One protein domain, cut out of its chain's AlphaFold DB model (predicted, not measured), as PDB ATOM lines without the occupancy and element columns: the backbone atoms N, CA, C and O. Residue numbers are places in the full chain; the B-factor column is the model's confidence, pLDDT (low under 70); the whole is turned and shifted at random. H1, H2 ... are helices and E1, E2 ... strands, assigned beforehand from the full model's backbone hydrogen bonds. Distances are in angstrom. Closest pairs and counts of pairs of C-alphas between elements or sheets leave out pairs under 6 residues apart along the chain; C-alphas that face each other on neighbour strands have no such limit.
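This is residues 683 to 758 of the 769 residues of the protein "Origin recognition complex subunit 3" of Darwinula stevensoni (UniProt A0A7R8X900). Three short helices, H1, H2 and H3, make a small cluster at one end, and from it a stretched link holding the short strand E1 runs out to the far end, where the backbone folds back into a lone longer helix, H4. H4 meets none of the other helices. The printed part has 76 residues, with four named helices and one named strand in the order H1, H2, H3, E1, H4, and is mostly helix. It is loose, with a radius of gyration of the C-alphas of 15.8 A, and spans 44 by 29 by 18 A.

H1, residues 683 to 694, touches H2, residues 700 to 707, at a steep tilt of 59 degrees, opposite ways; their closest C-alphas, of Met 688 and Leu 703, are 7.1 A apart. H2 touches H3, residues 711 to 721, about perpendicular at 85 degrees; their closest C-alphas, of Glu 704 and His 711, are 6.0 A apart. H1 and H3 are close but not clearly touching, with the C-alphas of Ile 685 and Ile 717 closest at 6.5 A. E1, residues 731 to 733, pairs with no named strand. H4, residues 738 to 756, is apart from H1, H2, H3 and E1. In H1, H2, H3 and H4 every O i to N i+4 pair is within hydrogen-bond range.

H1 begins at C-alpha 683 (-35.422, -16.614, 4.907) and is 16.3 A long. H3 measures 14.7 A. H4 runs 26.9 A from C-alpha 738 (-61.838, 13.548, -14.241) to C-alpha 756 (-35.282, 10.184, -16.526).

The two C-alphas farthest apart, of Glu 683 and Pro 738, are 44.4 A apart. The printed part has no cut and no long link. Mean pLDDT of the printed part is 71.9, with 23 residues under 70, among them 695 to 698 and 723 to 730.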
ATOM      1  N   GLU A 683     -35.559 -18.039   4.586       77.44
ATOM      2  CA  GLU A 683     -35.422 -16.614   4.907       77.44
ATOM      3  C   GLU A 683     -35.517 -15.717   3.667       77.44
ATOM      4  O   GLU A 683     -36.181 -14.680   3.710       77.44
ATOM      5  N   ASN A 684     -34.938 -16.136   2.537       78.88
ATOM      6  CA  ASN A 684     -35.005 -15.383   1.282       78.88
ATOM      7  C   ASN A 684     -36.405 -15.451   0.663       78.88
ATOM      8  O   ASN A 684     -36.908 -14.447   0.157       78.88
ATOM      9  N   ILE A 685     -37.077 -16.605   0.775       78.81
ATOM     10  CA  ILE A 685     -38.486 -16.766   0.382       78.81
ATOM     11  C   ILE A 685     -39.379 -15.849   1.233       78.81
ATOM     12  O   ILE A 685     -40.233 -15.145   0.691       78.81
ATOM     13  N   ALA A 686     -39.167 -15.808   2.553       80.38
ATOM     14  CA  ALA A 686     -39.917 -14.937   3.457       80.38
ATOM     15  C   ALA A 686     -39.640 -13.444   3.201       80.38
ATOM     16  O   ALA A 686     -40.568 -12.636   3.233       80.38
ATOM     17  N   SER A 687     -38.390 -13.077   2.904       80.31
ATOM     18  CA  SER A 687     -37.995 -11.710   2.550       80.31
ATOM     19  C   SER A 687     -38.641 -11.252   1.238       80.31
ATOM     20  O   SER A 687     -39.280 -10.200   1.201       80.31
ATOM     21  N   MET A 688     -38.595 -12.081   0.188       79.06
ATOM     22  CA  MET A 688     -39.293 -11.808  -1.072       79.06
ATOM     23  C   MET A 688     -40.802 -11.674  -0.870       79.06
ATOM     24  O   MET A 688     -41.401 -10.738  -1.392       79.06
ATOM     25  N   LYS A 689     -41.416 -12.557  -0.071       80.12
ATOM     26  CA  LYS A 689     -42.847 -12.472   0.241       80.12
ATOM     27  C   LYS A 689     -43.196 -11.147   0.926       80.12
ATOM     28  O   LYS A 689     -44.123 -10.477   0.492       80.12
ATOM     29  N   ARG A 690     -42.403 -10.708   1.911       81.69
ATOM     30  CA  ARG A 690     -42.590  -9.409   2.587       81.69
ATOM     31  C   ARG A 690     -42.433  -8.214   1.644       81.69
ATOM     32  O   ARG A 690     -43.198  -7.262   1.757       81.69
ATOM     33  N   LEU A 691     -41.460  -8.244   0.732       78.81
ATOM     34  CA  LEU A 691     -41.260  -7.171  -0.249       78.81
ATOM     35  C   LEU A 691     -42.435  -7.070  -1.231       78.81
ATOM     36  O   LEU A 691     -42.869  -5.964  -1.533       78.81
ATOM     37  N   ILE A 692     -42.985  -8.206  -1.664       78.44
ATOM     38  CA  ILE A 692     -44.151  -8.267  -2.562       78.44
ATOM     39  C   ILE A 692     -45.442  -7.857  -1.840       78.44
ATOM     40  O   ILE A 692     -46.281  -7.165  -2.413       78.44
ATOM     41  N   ASP A 693     -45.604  -8.257  -0.577       74.12
ATOM     42  CA  ASP A 693     -46.757  -7.860   0.238       74.12
ATOM     43  C   ASP A 693     -46.739  -6.350   0.536       74.12
ATOM     44  O   ASP A 693     -47.798  -5.729   0.633       74.12
ATOM     45  N   LYS A 694     -45.543  -5.754   0.637       71.19
ATOM     46  CA  LYS A 694     -45.344  -4.312   0.825       71.19
ATOM     47  C   LYS A 694     -45.552  -3.508  -0.464       71.19
ATOM     48  O   LYS A 694     -46.128  -2.426  -0.401       71.19
ATOM     49  N   ASP A 695     -45.090  -4.012  -1.607       63.19
ATOM     50  CA  ASP A 695     -45.280  -3.389  -2.919       63.19
ATOM     51  C   ASP A 695     -45.625  -4.442  -3.981       63.19
ATOM     52  O   ASP A 695     -44.772  -5.184  -4.473       63.19
ATOM     53  N   ARG A 696     -46.902  -4.476  -4.377       62.91
ATOM     54  CA  ARG A 696     -47.419  -5.427  -5.373       62.91
ATOM     55  C   ARG A 696     -46.980  -5.120  -6.810       62.91
ATOM     56  O   ARG A 696     -47.270  -5.919  -7.699       62.91
ATOM     57  N   TRP A 697     -46.318  -3.988  -7.065       58.06
ATOM     58  CA  TRP A 697     -45.819  -3.595  -8.391       58.06
ATOM     59  C   TRP A 697     -44.306  -3.743  -8.550       58.06
ATOM     60  O   TRP A 697     -43.769  -3.408  -9.610       58.06
ATOM     61  N   ILE A 698     -43.629  -4.288  -7.538       68.44
ATOM     62  CA  ILE A 698     -42.192  -4.530  -7.571       68.44
ATOM     63  C   ILE A 698     -41.803  -5.436  -8.751       68.44
ATOM     64  O   ILE A 698     -42.370  -6.510  -8.975       68.44
ATOM     65  N   THR A 699     -40.833  -4.995  -9.550       72.94
ATOM     66  CA  THR A 699     -40.373  -5.770 -10.707       72.94
ATOM     67  C   THR A 699     -39.422  -6.891 -10.285       72.94
ATOM     68  O   THR A 699     -38.730  -6.796  -9.271       72.94
ATOM     69  N   THR A 700     -39.312  -7.953 -11.092       75.06
ATOM     70  CA  THR A 700     -38.384  -9.067 -10.804       75.06
ATOM     71  C   THR A 700     -36.931  -8.600 -10.693       75.06
ATOM     72  O   THR A 700     -36.200  -9.087  -9.840       75.06
ATOM     73  N   ARG A 701     -36.537  -7.577 -11.465       69.75
ATOM     74  CA  ARG A 701     -35.198  -6.968 -11.404       69.75
ATOM     75  C   ARG A 701     -34.970  -6.109 -10.161       69.75
ATOM     76  O   ARG A 701     -33.851  -6.046  -9.663       69.75
ATOM     77  N   GLU A 702     -35.999  -5.427  -9.664       70.12
ATOM     78  CA  GLU A 702     -35.916  -4.720  -8.379       70.12
ATOM     79  C   GLU A 702     -35.809  -5.733  -7.229       70.12
ATOM     80  O   GLU A 702     -34.978  -5.546  -6.344       70.12
ATOM     81  N   LEU A 703     -36.539  -6.854  -7.293       76.50
ATOM     82  CA  LEU A 703     -36.386  -7.972  -6.351       76.50
ATOM     83  C   LEU A 703     -34.977  -8.587  -6.401       76.50
ATOM     84  O   LEU A 703     -34.400  -8.860  -5.353       76.50
ATOM     85  N   GLU A 704     -34.388  -8.752  -7.590       78.06
ATOM     86  CA  GLU A 704     -32.996  -9.211  -7.744       78.06
ATOM     87  C   GLU A 704     -32.004  -8.283  -7.042       78.06
ATOM     88  O   GLU A 704     -31.123  -8.756  -6.327       78.06
ATOM     89  N   LYS A 705     -32.163  -6.963  -7.209       75.88
ATOM     90  CA  LYS A 705     -31.284  -5.964  -6.586       75.88
ATOM     91  C   LYS A 705     -31.473  -5.880  -5.072       75.88
ATOM     92  O   LYS A 705     -30.490  -5.744  -4.355       75.88
ATOM     93  N   LEU A 706     -32.714  -5.951  -4.593       76.06
ATOM     94  CA  LEU A 706     -33.045  -5.787  -3.174       76.06
ATOM     95  C   LEU A 706     -32.722  -7.028  -2.337       76.06
ATOM     96  O   LEU A 706     -32.376  -6.892  -1.168       76.06
ATOM     97  N   VAL A 707     -32.826  -8.223  -2.923       78.62
ATOM     98  CA  VAL A 707     -32.548  -9.494  -2.231       78.62
ATOM     99  C   VAL A 707     -31.155 -10.036  -2.584       78.62
ATOM    100  O   VAL A 707     -30.657 -10.942  -1.925       78.62
ATOM    101  N   GLY A 708     -30.485  -9.475  -3.599       72.94
ATOM    102  CA  GLY A 708     -29.136  -9.882  -4.008       72.94
ATOM    103  C   GLY A 708     -29.083 -11.280  -4.634       72.94
ATOM    104  O   GLY A 708     -28.067 -11.966  -4.541       72.94
ATOM    105  N   MET A 709     -30.181 -11.733  -5.245       77.56
ATOM    106  CA  MET A 709     -30.318 -13.077  -5.816       77.56
ATOM    107  C   MET A 709     -30.211 -13.061  -7.339       77.56
ATOM    108  O   MET A 709     -30.559 -12.082  -7.998       77.56
ATOM    109  N   SER A 710     -29.783 -14.182  -7.926       77.94
ATOM    110  CA  SER A 710     -29.795 -14.327  -9.382       77.94
ATOM    111  C   SER A 710     -31.231 -14.330  -9.921       77.94
ATOM    112  O   SER A 710     -32.125 -14.939  -9.330       77.94
ATOM    113  N   HIS A 711     -31.438 -13.718 -11.090       76.31
ATOM    114  CA  HIS A 711     -32.730 -13.650 -11.791       76.31
ATOM    115  C   HIS A 711     -33.435 -15.015 -11.891       76.31
ATOM    116  O   HIS A 711     -34.644 -15.126 -11.695       76.31
ATOM    117  N   GLY A 712     -32.679 -16.086 -12.161       73.38
ATOM    118  CA  GLY A 712     -33.218 -17.449 -12.213       73.38
ATOM    119  C   GLY A 712     -33.768 -17.938 -10.869       73.38
ATOM    120  O   GLY A 712     -34.815 -18.578 -10.838       73.38
ATOM    121  N   SER A 713     -33.115 -17.587  -9.759       79.44
ATOM    122  CA  SER A 713     -33.547 -17.969  -8.406       79.44
ATOM    123  C   SER A 713     -34.768 -17.169  -7.952       79.44
ATOM    124  O   SER A 713     -35.673 -17.739  -7.352       79.44
ATOM    125  N   VAL A 714     -34.834 -15.880  -8.300       77.88
ATOM    126  CA  VAL A 714     -36.006 -15.019  -8.054       77.88
ATOM    127  C   VAL A 714     -37.239 -15.563  -8.778       77.88
ATOM    128  O   VAL A 714     -38.289 -15.730  -8.163       77.88
ATOM    129  N   ILE A 715     -37.107 -15.926 -10.059       76.88
ATOM    130  CA  ILE A 715     -38.192 -16.561 -10.825       76.88
ATOM    131  C   ILE A 715     -38.601 -17.893 -10.194       76.88
ATOM    132  O   ILE A 715     -39.793 -18.138 -10.014       76.88
ATOM    133  N   LYS A 716     -37.633 -18.740  -9.828       78.50
ATOM    134  CA  LYS A 716     -37.912 -20.039  -9.208       78.50
ATOM    135  C   LYS A 716     -38.680 -19.882  -7.892       78.50
ATOM    136  O   LYS A 716     -39.674 -20.567  -7.679       78.50
ATOM    137  N   ILE A 717     -38.284 -18.935  -7.040       80.50
ATOM    138  CA  ILE A 717     -38.988 -18.638  -5.785       80.50
ATOM    139  C   ILE A 717     -40.409 -18.136  -6.046       80.50
ATOM    140  O   ILE A 717     -41.344 -18.632  -5.422       80.50
ATOM    141  N   LEU A 718     -40.592 -17.199  -6.981       77.69
ATOM    142  CA  LEU A 718     -41.914 -16.666  -7.319       77.69
ATOM    143  C   LEU A 718     -42.863 -17.760  -7.821       77.69
ATOM    144  O   LEU A 718     -43.986 -17.864  -7.332       77.69
ATOM    145  N   HIS A 719     -42.413 -18.584  -8.768       77.06
ATOM    146  CA  HIS A 719     -43.271 -19.548  -9.455       77.06
ATOM    147  C   HIS A 719     -43.427 -20.881  -8.716       77.06
ATOM    148  O   HIS A 719     -44.542 -21.392  -8.639       77.06
ATOM    149  N   GLU A 720     -42.343 -21.452  -8.180       76.62
ATOM    150  CA  GLU A 720     -42.350 -22.801  -7.592       76.62
ATOM    151  C   GLU A 720     -42.587 -22.790  -6.077       76.62
ATOM    152  O   GLU A 720     -43.247 -23.689  -5.564       76.62
ATOM    153  N   HIS A 721     -42.094 -21.778  -5.350       77.19
ATOM    154  CA  HIS A 721     -42.185 -21.738  -3.881       77.19
ATOM    155  C   HIS A 721     -43.314 -20.845  -3.352       77.19
ATOM    156  O   HIS A 721     -43.958 -21.189  -2.364       77.19
ATOM    157  N   LEU A 722     -43.568 -19.703  -3.996       78.50
ATOM    158  CA  LEU A 722     -44.670 -18.800  -3.645       78.50
ATOM    159  C   LEU A 722     -45.942 -19.077  -4.459       78.50
ATOM    160  O   LEU A 722     -46.987 -18.498  -4.163       78.50
ATOM    161  N   GLY A 723     -45.867 -19.938  -5.482       69.81
ATOM    162  CA  GLY A 723     -46.997 -20.289  -6.350       69.81
ATOM    163  C   GLY A 723     -47.572 -19.100  -7.131       69.81
ATOM    164  O   GLY A 723     -48.704 -19.159  -7.615       69.81
ATOM    165  N   MET A 724     -46.825 -18.000  -7.240       69.31
ATOM    166  CA  MET A 724     -47.287 -16.782  -7.885       69.31
ATOM    167  C   MET A 724     -47.227 -16.956  -9.401       69.31
ATOM    168  O   MET A 724     -46.188 -17.246  -9.995       69.31
ATOM    169  N   ARG A 725     -48.372 -16.754 -10.049       61.22
ATOM    170  CA  ARG A 725     -48.472 -16.651 -11.505       61.22
ATOM    171  C   ARG A 725     -48.695 -15.195 -11.871       61.22
ATOM    172  O   ARG A 725     -49.377 -14.468 -11.153       61.22
ATOM    173  N   LYS A 726     -48.132 -14.767 -13.000       56.97
ATOM    174  CA  LYS A 726     -48.342 -13.414 -13.509       56.97
ATOM    175  C   LYS A 726     -49.792 -13.287 -13.984       56.97
ATOM    176  O   LYS A 726     -50.114 -13.676 -15.101       56.97
ATOM    177  N   VAL A 727     -50.670 -12.780 -13.124       51.81
ATOM    178  CA  VAL A 727     -52.053 -12.460 -13.490       51.81
ATOM    179  C   VAL A 727     -52.058 -11.033 -14.023       51.81
ATOM    180  O   VAL A 727     -52.086 -10.071 -13.262       51.81
ATOM    181  N   CYS A 728     -51.998 -10.875 -15.341       49.50
ATOM    182  CA  CYS A 728     -52.118  -9.565 -15.977       49.50
ATOM    183  C   CYS A 728     -53.595  -9.147 -16.121       49.50
ATOM    184  O   CYS A 728     -54.012  -8.707 -17.183       49.50
ATOM    185  N   ALA A 729     -54.413  -9.259 -15.075       52.56
ATOM    186  CA  ALA A 729     -55.779  -8.733 -15.113       52.56
ATOM    187  C   ALA A 729     -55.744  -7.228 -14.809       52.56
ATOM    188  O   ALA A 729     -56.129  -6.779 -13.730       52.56
ATOM    189  N   ARG A 730     -55.190  -6.436 -15.735       65.12
ATOM    190  CA  ARG A 730     -55.241  -4.977 -15.624       65.12
ATOM    191  C   ARG A 730     -56.567  -4.522 -16.209       65.12
ATOM    192  O   ARG A 730     -56.723  -4.432 -17.423       65.12
ATOM    193  N   TRP A 731     -57.513  -4.282 -15.315       70.56
ATOM    194  CA  TRP A 731     -58.816  -3.739 -15.653       70.56
ATOM    195  C   TRP A 731     -58.739  -2.221 -15.741       70.56
ATOM    196  O   TRP A 731     -58.199  -1.569 -14.845       70.56
ATOM    197  N   VAL A 732     -59.289  -1.663 -16.811       74.56
ATOM    198  CA  VAL A 732     -59.397  -0.217 -17.012       74.56
ATOM    199  C   VAL A 732     -60.875   0.145 -17.146       74.56
ATOM    200  O   VAL A 732     -61.602  -0.553 -17.853       74.56
ATOM    201  N   PRO A 733     -61.357   1.198 -16.467       74.62
ATOM    202  CA  PRO A 733     -62.711   1.690 -16.678       74.62
ATOM    203  C   PRO A 733     -62.926   2.103 -18.134       74.62
ATOM    204  O   PRO A 733     -62.102   2.815 -18.702       74.62
ATOM    205  N   HIS A 734     -64.061   1.709 -18.710       74.06
ATOM    206  CA  HIS A 734     -64.483   2.102 -20.063       74.06
ATOM    207  C   HIS A 734     -64.669   3.618 -20.194       74.06
ATOM    208  O   HIS A 734     -64.391   4.213 -21.228       74.06
ATOM    209  N   GLN A 735     -65.073   4.264 -19.098       74.00
ATOM    210  CA  GLN A 735     -65.154   5.716 -18.983       74.00
ATOM    211  C   GLN A 735     -64.248   6.199 -17.851       74.00
ATOM    212  O   GLN A 735     -64.406   5.805 -16.689       74.00
ATOM    213  N   LEU A 736     -63.295   7.069 -18.183       72.81
ATOM    214  CA  LEU A 736     -62.434   7.714 -17.198       72.81
ATOM    215  C   LEU A 736     -63.173   8.894 -16.560       72.81
ATOM    216  O   LEU A 736     -63.698   9.759 -17.257       72.81
ATOM    217  N   LYS A 737     -63.197   8.936 -15.225       76.94
ATOM    218  CA  LYS A 737     -63.633  10.119 -14.473       76.94
ATOM    219  C   LYS A 737     -62.528  11.187 -14.496       76.94
ATOM    220  O   LYS A 737     -61.362  10.807 -14.624       76.94
ATOM    221  N   PRO A 738     -62.844  12.481 -14.305       73.31
ATOM    222  CA  PRO A 738     -61.838  13.548 -14.241       73.31
ATOM    223  C   PRO A 738     -60.699  13.246 -13.256       73.31
ATOM    224  O   PRO A 738     -59.528  13.411 -13.590       73.31
ATOM    225  N   ASP A 739     -61.026  12.676 -12.094       71.94
ATOM    226  CA  ASP A 739     -60.040  12.271 -11.085       71.94
ATOM    227  C   ASP A 739     -59.114  11.154 -11.580       71.94
ATOM    228  O   ASP A 739     -57.916  11.155 -11.295       71.94
ATOM    229  N   HIS A 740     -59.645  10.215 -12.374       70.81
ATOM    230  CA  HIS A 740     -58.848   9.159 -13.000       70.81
ATOM    231  C   HIS A 740     -57.915   9.741 -14.068       70.81
ATOM    232  O   HIS A 740     -56.768   9.316 -14.168       70.81
ATOM    233  N   MET A 741     -58.388  10.719 -14.852       72.12
ATOM    234  CA  MET A 741     -57.575  11.396 -15.869       72.12
ATOM    235  C   MET A 741     -56.426  12.171 -15.222       72.12
ATOM    236  O   MET A 741     -55.285  12.033 -15.655       72.12
ATOM    237  N   LYS A 742     -56.704  12.916 -14.145       71.94
ATOM    238  CA  LYS A 742     -55.683  13.629 -13.368       71.94
ATOM    239  C   LYS A 742     -54.672  12.664 -12.746       71.94
ATOM    240  O   LYS A 742     -53.479  12.813 -12.970       71.94
ATOM    241  N   SER A 743     -55.153  11.598 -12.105       70.31
ATOM    242  CA  SER A 743     -54.291  10.547 -11.540       70.31
ATOM    243  C   SER A 743     -53.418   9.869 -12.604       70.31
ATOM    244  O   SER A 743     -52.273   9.520 -12.330       70.31
ATOM    245  N   HIS A 744     -53.927   9.686 -13.827       68.56
ATOM    246  CA  HIS A 744     -53.138   9.179 -14.951       68.56
ATOM    247  C   HIS A 744     -52.044  10.161 -15.379       68.56
ATOM    248  O   HIS A 744     -50.926   9.722 -15.632       68.56
ATOM    249  N   VAL A 745     -52.335  11.463 -15.450       73.19
ATOM    250  CA  VAL A 745     -51.330  12.491 -15.767       73.19
ATOM    251  C   VAL A 745     -50.247  12.529 -14.690       73.19
ATOM    252  O   VAL A 745     -49.064  12.461 -15.023       73.19
ATOM    253  N   ASP A 746     -50.643  12.536 -13.419       71.00
ATOM    254  CA  ASP A 746     -49.726  12.541 -12.278       71.00
ATOM    255  C   ASP A 746     -48.847  11.279 -12.271       71.00
ATOM    256  O   ASP A 746     -47.626  11.353 -12.109       71.00
ATOM    257  N   PHE A 747     -49.438  10.108 -12.540       69.12
ATOM    258  CA  PHE A 747     -48.708   8.843 -12.636       69.12
ATOM    259  C   PHE A 747     -47.765   8.793 -13.845       69.12
ATOM    260  O   PHE A 747     -46.642   8.305 -13.729       69.12
ATOM    261  N   CYS A 748     -48.180   9.306 -15.004       64.81
ATOM    262  CA  CYS A 748     -47.310   9.437 -16.170       64.81
ATOM    263  C   CYS A 748     -46.132  10.376 -15.879       64.81
ATOM    264  O   CYS A 748     -45.004  10.047 -16.239       64.81
ATOM    265  N   GLY A 749     -46.365  11.490 -15.177       71.00
ATOM    266  CA  GLY A 749     -45.313  12.394 -14.706       71.00
ATOM    267  C   GLY A 749     -44.333  11.701 -13.759       71.00
ATOM    268  O   GLY A 749     -43.121  11.760 -13.970       71.00
ATOM    269  N   PHE A 750     -44.850  10.950 -12.783       69.56
ATOM    270  CA  PHE A 750     -44.045  10.127 -11.877       69.56
ATOM    271  C   PHE A 750     -43.206   9.079 -12.629       69.56
ATOM    272  O   PHE A 750     -42.007   8.940 -12.389       69.56
ATOM    273  N   MET A 751     -43.806   8.362 -13.584       60.50
ATOM    274  CA  MET A 751     -43.108   7.359 -14.396       60.50
ATOM    275  C   MET A 751     -42.053   7.984 -15.311       60.50
ATOM    276  O   MET A 751     -40.980   7.405 -15.481       60.50
ATOM    277  N   LEU A 752     -42.317   9.170 -15.861       69.69
ATOM    278  CA  LEU A 752     -41.363   9.926 -16.668       69.69
ATOM    279  C   LEU A 752     -40.169  10.386 -15.819       69.69
ATOM    280  O   LEU A 752     -39.022  10.266 -16.243       69.69
ATOM    281  N   GLN A 753     -40.412  10.824 -14.584       72.88
ATOM    282  CA  GLN A 753     -39.360  11.163 -13.625       72.88
ATOM    283  C   GLN A 753     -38.541   9.925 -13.213       72.88
ATOM    284  O   GLN A 753     -37.311   9.988 -13.145       72.88
ATOM    285  N   LYS A 754     -39.193   8.771 -13.010       64.69
ATOM    286  CA  LYS A 754     -38.529   7.480 -12.743       64.69
ATOM    287  C   LYS A 754     -37.702   6.990 -13.945       64.69
ATOM    288  O   LYS A 754     -36.648   6.386 -13.763       64.69
ATOM    289  N   PHE A 755     -38.152   7.265 -15.171       65.31
ATOM    290  CA  PHE A 755     -37.405   6.973 -16.397       65.31
ATOM    291  C   PHE A 755     -36.176   7.881 -16.542       65.31
ATOM    292  O   PHE A 755     -35.062   7.386 -16.702       65.31
ATOM    293  N   ASN A 756     -36.356   9.195 -16.395       70.62
ATOM    294  CA  ASN A 756     -35.282  10.184 -16.526       70.62
ATOM    295  C   ASN A 756     -34.206  10.057 -15.435       70.62
ATOM    296  O   ASN A 756     -33.050  10.388 -15.674       70.62
ATOM    297  N   SER A 757     -34.558   9.536 -14.257       67.56
ATOM    298  CA  SER A 757     -33.608   9.236 -13.173       67.56
ATOM    299  C   SER A 757     -32.815   7.934 -13.377       67.56
ATOM    300  O   SER A 757     -32.056   7.535 -12.497       67.56
ATOM    301  N   GLY A 758     -32.964   7.255 -14.523       59.03
ATOM    302  CA  GLY A 758     -32.177   6.066 -14.872       59.03
ATOM    303  C   GLY A 758     -32.541   4.800 -14.086       59.03
ATOM    304  O   GLY A 758     -31.884   3.771 -14.231       59.03
TER     305      GLY A 758